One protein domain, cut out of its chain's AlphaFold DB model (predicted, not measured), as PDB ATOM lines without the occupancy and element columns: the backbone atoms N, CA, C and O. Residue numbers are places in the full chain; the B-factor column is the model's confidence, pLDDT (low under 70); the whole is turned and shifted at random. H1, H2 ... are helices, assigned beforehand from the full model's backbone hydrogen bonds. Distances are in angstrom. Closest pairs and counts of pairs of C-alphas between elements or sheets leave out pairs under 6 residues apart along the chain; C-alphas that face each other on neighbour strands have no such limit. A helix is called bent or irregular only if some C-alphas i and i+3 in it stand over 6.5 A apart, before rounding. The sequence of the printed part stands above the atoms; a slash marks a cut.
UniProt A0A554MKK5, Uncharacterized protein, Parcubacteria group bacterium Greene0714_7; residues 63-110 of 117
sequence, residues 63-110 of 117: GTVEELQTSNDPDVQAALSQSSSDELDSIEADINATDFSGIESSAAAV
ATOM      1  N   GLY A  63     212.821 237.322 169.993       55.44
ATOM      2  CA  GLY A  63     213.214 237.636 171.348       55.44
ATOM      3  C   GLY A  63     214.724 237.730 171.358       55.44
ATOM      4  O   GLY A  63     215.419 236.882 170.785       55.44
ATOM      5  N   THR A  64     215.239 238.830 171.892       62.88
ATOM      6  CA  THR A  64     216.685 238.999 171.988       62.88
ATOM      7  C   THR A  64     217.247 237.881 172.866       62.88
ATOM      8  O   THR A  64     216.511 237.198 173.581       62.88
ATOM      9  N   VAL A  65     218.560 237.665 172.833       62.97
ATOM     10  CA  VAL A  65     219.197 236.666 173.707       62.97
ATOM     11  C   VAL A  65     218.829 236.923 175.180       62.97
ATOM     12  O   VAL A  65     218.585 235.973 175.920       62.97
ATOM     13  N   GLU A  66     218.645 238.189 175.578       62.59
ATOM     14  CA  GLU A  66     218.104 238.559 176.892       62.59
ATOM     15  C   GLU A  66     216.696 238.002 177.189       62.59
ATOM     16  O   GLU A  66     216.404 237.685 178.342       62.59
ATOM     17  N   GLU A  67     215.821 237.859 176.190       61.91
ATOM     18  CA  GLU A  67     214.472 237.300 176.359       61.91
ATOM     19  C   GLU A  67     214.513 235.776 176.570       61.91
ATOM     20  O   GLU A  67     213.777 235.233 177.395       61.91
ATOM     21  N   LEU A  68     215.445 235.086 175.905       62.97
ATOM     22  CA  LEU A  68     215.679 233.651 176.112       62.97
ATOM     23  C   LEU A  68     216.291 233.360 177.490       62.97
ATOM     24  O   LEU A  68     215.942 232.356 178.107       62.97
ATOM     25  N   GLN A  69     217.137 234.254 178.014       65.06
ATOM     26  CA  GLN A  69     217.715 234.122 179.361       65.06
ATOM     27  C   GLN A  69     216.690 234.305 180.491       65.06
ATOM     28  O   GLN A  69     216.909 233.809 181.595       65.06
ATOM     29  N   THR A  70     215.577 235.003 180.242       69.62
ATOM     30  CA  THR A  70     214.465 235.119 181.204       69.62
ATOM     31  C   THR A  70     213.365 234.074 180.978       69.62
ATOM     32  O   THR A  70     212.356 234.081 181.695       69.62
ATOM     33  N   SER A  71     213.531 233.185 179.994       70.12
ATOM     34  CA  SER A  71     212.574 232.116 179.732       70.12
ATOM     35  C   SER A  71     212.603 231.081 180.860       70.12
ATOM     36  O   SER A  71     213.658 230.595 181.260       70.12
ATOM     37  N   ASN A  72     211.424 230.728 181.377       73.88
ATOM     38  CA  ASN A  72     211.264 229.648 182.360       73.88
ATOM     39  C   ASN A  72     211.064 228.277 181.689       73.88
ATOM     40  O   ASN A  72     210.732 227.305 182.366       73.88
ATOM     41  N   ASP A  73     211.226 228.206 180.368       81.69
ATOM     42  CA  ASP A  73     211.112 226.968 179.610       81.69
ATOM     43  C   ASP A  73     212.318 226.045 179.907       81.69
ATOM     44  O   ASP A  73     213.467 226.461 179.705       81.69
ATOM     45  N   PRO A  74     212.091 224.816 180.410       75.94
ATOM     46  CA  PRO A  74     213.164 223.884 180.747       75.94
ATOM     47  C   PRO A  74     214.008 223.472 179.533       75.94
ATOM     48  O   PRO A  74     215.212 223.267 179.694       75.94
ATOM     49  N   ASP A  75     213.425 223.409 178.333       77.50
ATOM     50  CA  ASP A  75     214.141 223.002 177.119       77.50
ATOM     51  C   ASP A  75     215.096 224.114 176.657       77.50
ATOM     52  O   ASP A  75     216.233 223.857 176.250       77.50
ATOM     53  N   VAL A  76     214.677 225.376 176.809       80.62
ATOM     54  CA  VAL A  76     215.519 226.550 176.528       80.62
ATOM     55  C   VAL A  76     216.666 226.652 177.534       80.62
ATOM     56  O   VAL A  76     217.805 226.906 177.141       80.62
ATOM     57  N   GLN A  77     216.406 226.406 178.822       79.25
ATOM     58  CA  GLN A  77     217.461 226.422 179.843       79.25
ATOM     59  C   GLN A  77     218.465 225.274 179.683       79.25
ATOM     60  O   GLN A  77     219.658 225.472 179.925       79.25
ATOM     61  N   ALA A  78     218.014 224.101 179.231       79.12
ATOM     62  CA  ALA A  78     218.901 222.986 178.913       79.12
ATOM     63  C   ALA A  78     219.825 223.320 177.731       79.12
ATOM     64  O   ALA A  78     221.031 223.093 177.819       79.12
ATOM     65  N   ALA A  79     219.293 223.934 176.669       75.62
ATOM     66  CA  ALA A  79     220.089 224.372 175.523       75.62
ATOM     67  C   ALA A  79     221.094 225.486 175.883       75.62
ATOM     68  O   ALA A  79     222.231 225.455 175.421       75.62
ATOM     69  N   LEU A  80     220.715 226.439 176.744       76.56
ATOM     70  CA  LEU A  80     221.614 227.500 177.232       76.56
ATOM     71  C   LEU A  80     222.718 226.984 178.167       76.56
ATOM     72  O   LEU A  80     223.742 227.645 178.320       76.56
ATOM     73  N   SER A  81     222.508 225.829 178.801       73.31
ATOM     74  CA  SER A  81     223.501 225.191 179.670       73.31
ATOM     75  C   SER A  81     224.527 224.360 178.897       73.31
ATOM     76  O   SER A  81     225.466 223.856 179.512       73.31
ATOM     77  N   GLN A  82     224.371 224.204 177.576       73.06
ATOM     78  CA  GLN A  82     225.369 223.524 176.753       73.06
ATOM     79  C   GLN A  82     226.650 224.358 176.700       73.06
ATOM     80  O   GLN A  82     226.637 225.545 176.363       73.06
ATOM     81  N   SER A  83     227.760 223.733 177.078       68.94
ATOM     82  CA  SER A  83     229.062 224.381 177.112       68.94
ATOM     83  C   SER A  83     229.595 224.582 175.692       68.94
ATOM     84  O   SER A  83     229.382 223.763 174.806       68.94
ATOM     85  N   SER A  84     230.321 225.677 175.460       68.94
ATOM     86  CA  SER A  84     231.013 225.935 174.191       68.94
ATOM     87  C   SER A  84     232.502 225.577 174.259       68.94
ATOM     88  O   SER A  84     233.296 226.203 173.555       68.94
ATOM     89  N   SER A  85     232.908 224.694 175.183       68.12
ATOM     90  CA  SER A  85     234.326 224.336 175.311       68.12
ATOM     91  C   SER A  85     234.727 223.282 174.284       68.12
ATOM     92  O   SER A  85     233.994 222.335 174.013       68.12
ATOM     93  N   ASP A  86     235.916 223.471 173.718       68.31
ATOM     94  CA  ASP A  86     236.558 222.528 172.794       68.31
ATOM     95  C   ASP A  86     237.509 221.573 173.553       68.31
ATOM     96  O   ASP A  86     238.257 220.786 172.966       68.31
ATOM     97  N   GLU A  87     237.518 221.655 174.883       80.69
ATOM     98  CA  GLU A  87     238.268 220.805 175.786       80.69
ATOM     99  C   GLU A  87     237.655 219.398 175.818       80.69
ATOM    100  O   GLU A  87     236.458 219.228 176.046       80.69
ATOM    101  N   LEU A  88     238.487 218.365 175.653       76.81
ATOM    102  CA  LEU A  88     238.035 216.966 175.633       76.81
ATOM    103  C   LEU A  88     237.215 216.580 176.877       76.81
ATOM    104  O   LEU A  88     236.226 215.865 176.750       76.81
ATOM    105  N   ASP A  89     237.576 217.115 178.047       82.81
ATOM    106  CA  ASP A  89     236.869 216.865 179.310       82.81
ATOM    107  C   ASP A  89     235.432 217.429 179.302       82.81
ATOM    108  O   ASP A  89     234.535 216.863 179.926       82.81
ATOM    109  N   SER A  90     235.194 218.533 178.583       80.19
ATOM    110  CA  SER A  90     233.870 219.165 178.470       80.19
ATOM    111  C   SER A  90     232.948 218.406 177.512       80.19
ATOM    112  O   SER A  90     231.779 218.195 177.819       80.19
ATOM    113  N   ILE A  91     233.501 217.877 176.417       79.06
ATOM    114  CA  ILE A  91     232.776 217.037 175.457       79.06
ATOM    115  C   ILE A  91     232.342 215.723 176.121       79.06
ATOM    116  O   ILE A  91     231.227 215.249 175.905       79.06
ATOM    117  N   GLU A  92     233.203 215.130 176.952       83.31
ATOM    118  CA  GLU A  92     232.868 213.906 177.686       83.31
ATOM    119  C   GLU A  92     231.775 214.149 178.740       83.31
ATOM    120  O   GLU A  92     230.902 213.298 178.940       83.31
ATOM    121  N   ALA A  93     231.767 215.324 179.374       82.94
ATOM    122  CA  ALA A  93     230.691 215.730 180.274       82.94
ATOM    123  C   ALA A  93     229.359 215.923 179.526       82.94
ATOM    124  O   ALA A  93     228.338 215.390 179.966       82.94
ATOM    125  N   ASP A  94     229.372 216.602 178.377       82.62
ATOM    126  CA  ASP A  94     228.171 216.874 177.579       82.62
ATOM    127  C   ASP A  94     227.563 215.591 176.984       82.62
ATOM    128  O   ASP A  94     226.343 215.403 177.007       82.62
ATOM    129  N   ILE A  95     228.395 214.650 176.519       83.56
ATOM    130  CA  ILE A  95     227.931 213.334 176.044       83.56
ATOM    131  C   ILE A  95     227.296 212.533 177.185       83.56
ATOM    132  O   ILE A  95     226.251 211.917 176.984       83.56
ATOM    133  N   ASN A  96     227.887 212.553 178.384       83.38
ATOM    134  CA  ASN A  96     227.326 211.861 179.548       83.38
ATOM    135  C   ASN A  96     226.043 212.523 180.077       83.38
ATOM    136  O   ASN A  96     225.205 211.841 180.666       83.38
ATOM    137  N   ALA A  97     225.886 213.834 179.884       83.81
ATOM    138  CA  ALA A  97     224.681 214.576 180.244       83.81
ATOM    139  C   ALA A  97     223.558 214.452 179.196       83.81
ATOM    140  O   ALA A  97     222.407 214.778 179.492       83.81
ATOM    141  N   THR A  98     223.868 213.979 177.986       83.12
ATOM    142  CA  THR A  98     222.879 213.781 176.923       83.12
ATOM    143  C   THR A  98     222.030 212.537 177.209       83.12
ATOM    144  O   THR A  98     222.542 211.424 177.303       83.12
ATOM    145  N   ASP A  99     220.711 212.712 177.320       83.38
ATOM    146  CA  ASP A  99     219.765 211.607 177.504       83.38
ATOM    147  C   ASP A  99     219.420 210.929 176.164       83.38
ATOM    148  O   ASP A  99     218.779 211.511 175.288       83.38
ATOM    149  N   PHE A 100     219.822 209.664 176.017       84.62
ATOM    150  CA  PHE A 100     219.550 208.841 174.833       84.62
ATOM    151  C   PHE A 100     218.312 207.940 174.969       84.62
ATOM    152  O   PHE A 100     217.966 207.236 174.013       84.62
ATOM    153  N   SER A 101     217.614 207.959 176.110       79.88
ATOM    154  CA  SER A 101     216.462 207.082 176.381       79.88
ATOM    155  C   SER A 101     215.329 207.235 175.351       79.88
ATOM    156  O   SER A 101     214.662 206.263 174.982       79.88
ATOM    157  N   GLY A 102     215.162 208.439 174.794       75.19
ATOM    158  CA  GLY A 102     214.212 208.715 173.716       75.19
ATOM    159  C   GLY A 102     214.558 208.034 172.385       75.19
ATOM    160  O   GLY A 102     213.652 207.617 171.657       75.19
ATOM    161  N   ILE A 103     215.845 207.842 172.069       78.12
ATOM    162  CA  ILE A 103     216.279 207.248 170.792       78.12
ATOM    163  C   ILE A 103     215.955 205.753 170.749       78.12
ATOM    164  O   ILE A 103     215.423 205.280 169.743       78.12
ATOM    165  N   GLU A 104     216.178 205.021 171.842       73.94
ATOM    166  CA  GLU A 104     215.838 203.592 171.927       73.94
ATOM    167  C   GLU A 104     214.336 203.349 171.733       73.94
ATOM    168  O   GLU A 104     213.935 202.431 171.011       73.94
ATOM    169  N   SER A 105     213.500 204.225 172.301       69.50
ATOM    170  CA  SER A 105     212.046 204.154 172.132       69.50
ATOM    171  C   SER A 105     211.614 204.380 170.674       69.50
ATOM    172  O   SER A 105     210.744 203.668 170.162       69.50
ATOM    173  N   SER A 106     212.275 205.301 169.961       65.69
ATOM    174  CA  SER A 106     212.006 205.574 168.545       65.69
ATOM    175  C   SER A 106     212.486 204.445 167.624       65.69
ATOM    176  O   SER A 106     211.784 204.067 166.685       65.69
ATOM    177  N   ALA A 107     213.639 203.840 167.923       67.88
ATOM    178  CA  ALA A 107     214.187 202.725 167.157       67.88
ATOM    179  C   ALA A 107     213.313 201.466 167.295       67.88
ATOM    180  O   ALA A 107     213.057 200.767 166.310       67.88
ATOM    181  N   ALA A 108     212.784 201.213 168.496       64.31
ATOM    182  CA  ALA A 108     211.816 200.146 168.736       64.31
ATOM    183  C   ALA A 108     210.485 200.390 168.000       64.31
ATOM    184  O   ALA A 108     209.934 199.459 167.407       64.31
ATOM    185  N   ALA A 109     209.994 201.635 167.974       70.50
ATOM    186  CA  ALA A 109     208.771 202.002 167.256       70.50
ATOM    187  C   ALA A 109     208.899 201.830 165.730       70.50
ATOM    188  O   ALA A 109     207.958 201.371 165.080       70.50
ATOM    189  N   VAL A 110     210.070 202.128 165.155       63.34
ATOM    190  CA  VAL A 110     210.340 201.931 163.719       63.34
ATOM    191  C   VAL A 110     210.457 200.444 163.361       63.34
ATOM    192  O   VAL A 110     209.926 200.018 162.336       63.34
TER     193      VAL A 110
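What this domain is: This is residues 63 to 110 of the 117 residues of an uncharacterized protein of Parcubacteria group bacterium Greene0714_7 (UniProt A0A554MKK5). Four short helices are strung along an open, flat V with an empty middle: H1, H2 and the link of residues 81 to 87 make one arm, and H3 followed by H4 makes the other. The chain turns at the corner of the V around residues 86 to 88, where H3 begins, and residues 98 to 110, with H4, stick out free at the far end of the second arm. The printed part has 48 residues with four named helices, in the order H1, H2, H3, H4, and no named strand; its class is all helix. It is only just extended, close to loose, with a radius of gyration of the C-alphas of 14.5 A, and the C-alphas span 40 by 28 by 13 A.

How they stand to each other: H1, residues 65 to 69, and H2, residues 74 to 80, only just touch, with 3 pairs of C-alphas within 8 A. Their closest C-alphas are those of Leu 68 and Val 76, 7.1 A apart, and their centres are 11.2 A apart. The link between them is tight, with 4 residues. A short link of 7 residues leads from H2 to H3, residues 88 to 97, and these two helices are apart. A tight link of 3 residues leads from H3 to H4, residues 101 to 110, and these two are apart as well. H1 is apart from H3 and from H4, and H2 is apart from H4. In H1, H2 and H3 every O i to N i+4 pair is within hydrogen-bond range; in H4 it is 5 of 6.

Where its parts are: H1 runs from Val 65, with its C-alpha at (219.197, 236.666, 173.707), to Gln 69. H2 runs from Pro 74 to Leu 80 and measures 9.8 A from first to last C-alpha. H3 runs from Leu 88, with its C-alpha at (238.035, 216.966, 175.633), to Ala 97 and measures 14.3 A. H4 runs from Ser 101 to Val 110, with C-alpha 110 at (210.340, 201.931, 163.719), and measures 15.0 A. H3 and H4 are the longest helices by residues, with 10 each. No helix is bent or irregular.

The domain as a whole: The two C-alphas farthest apart are those of Glu 66 and Ala 108, 39.8 A, and the outline is flat. The C-alphas of the first and last printed residues, Gly 63 and Val 110, are 36.6 A apart. Residues 70 to 75 stand free, and so do residues 98 to 110, of which 101 to 110 belong to H4. The printed part has no cut and no long link. Its mean pLDDT is 74.0, and 17 residues are under 70: residues 63 to 70, 83 to 86, 105 to 108 and 110.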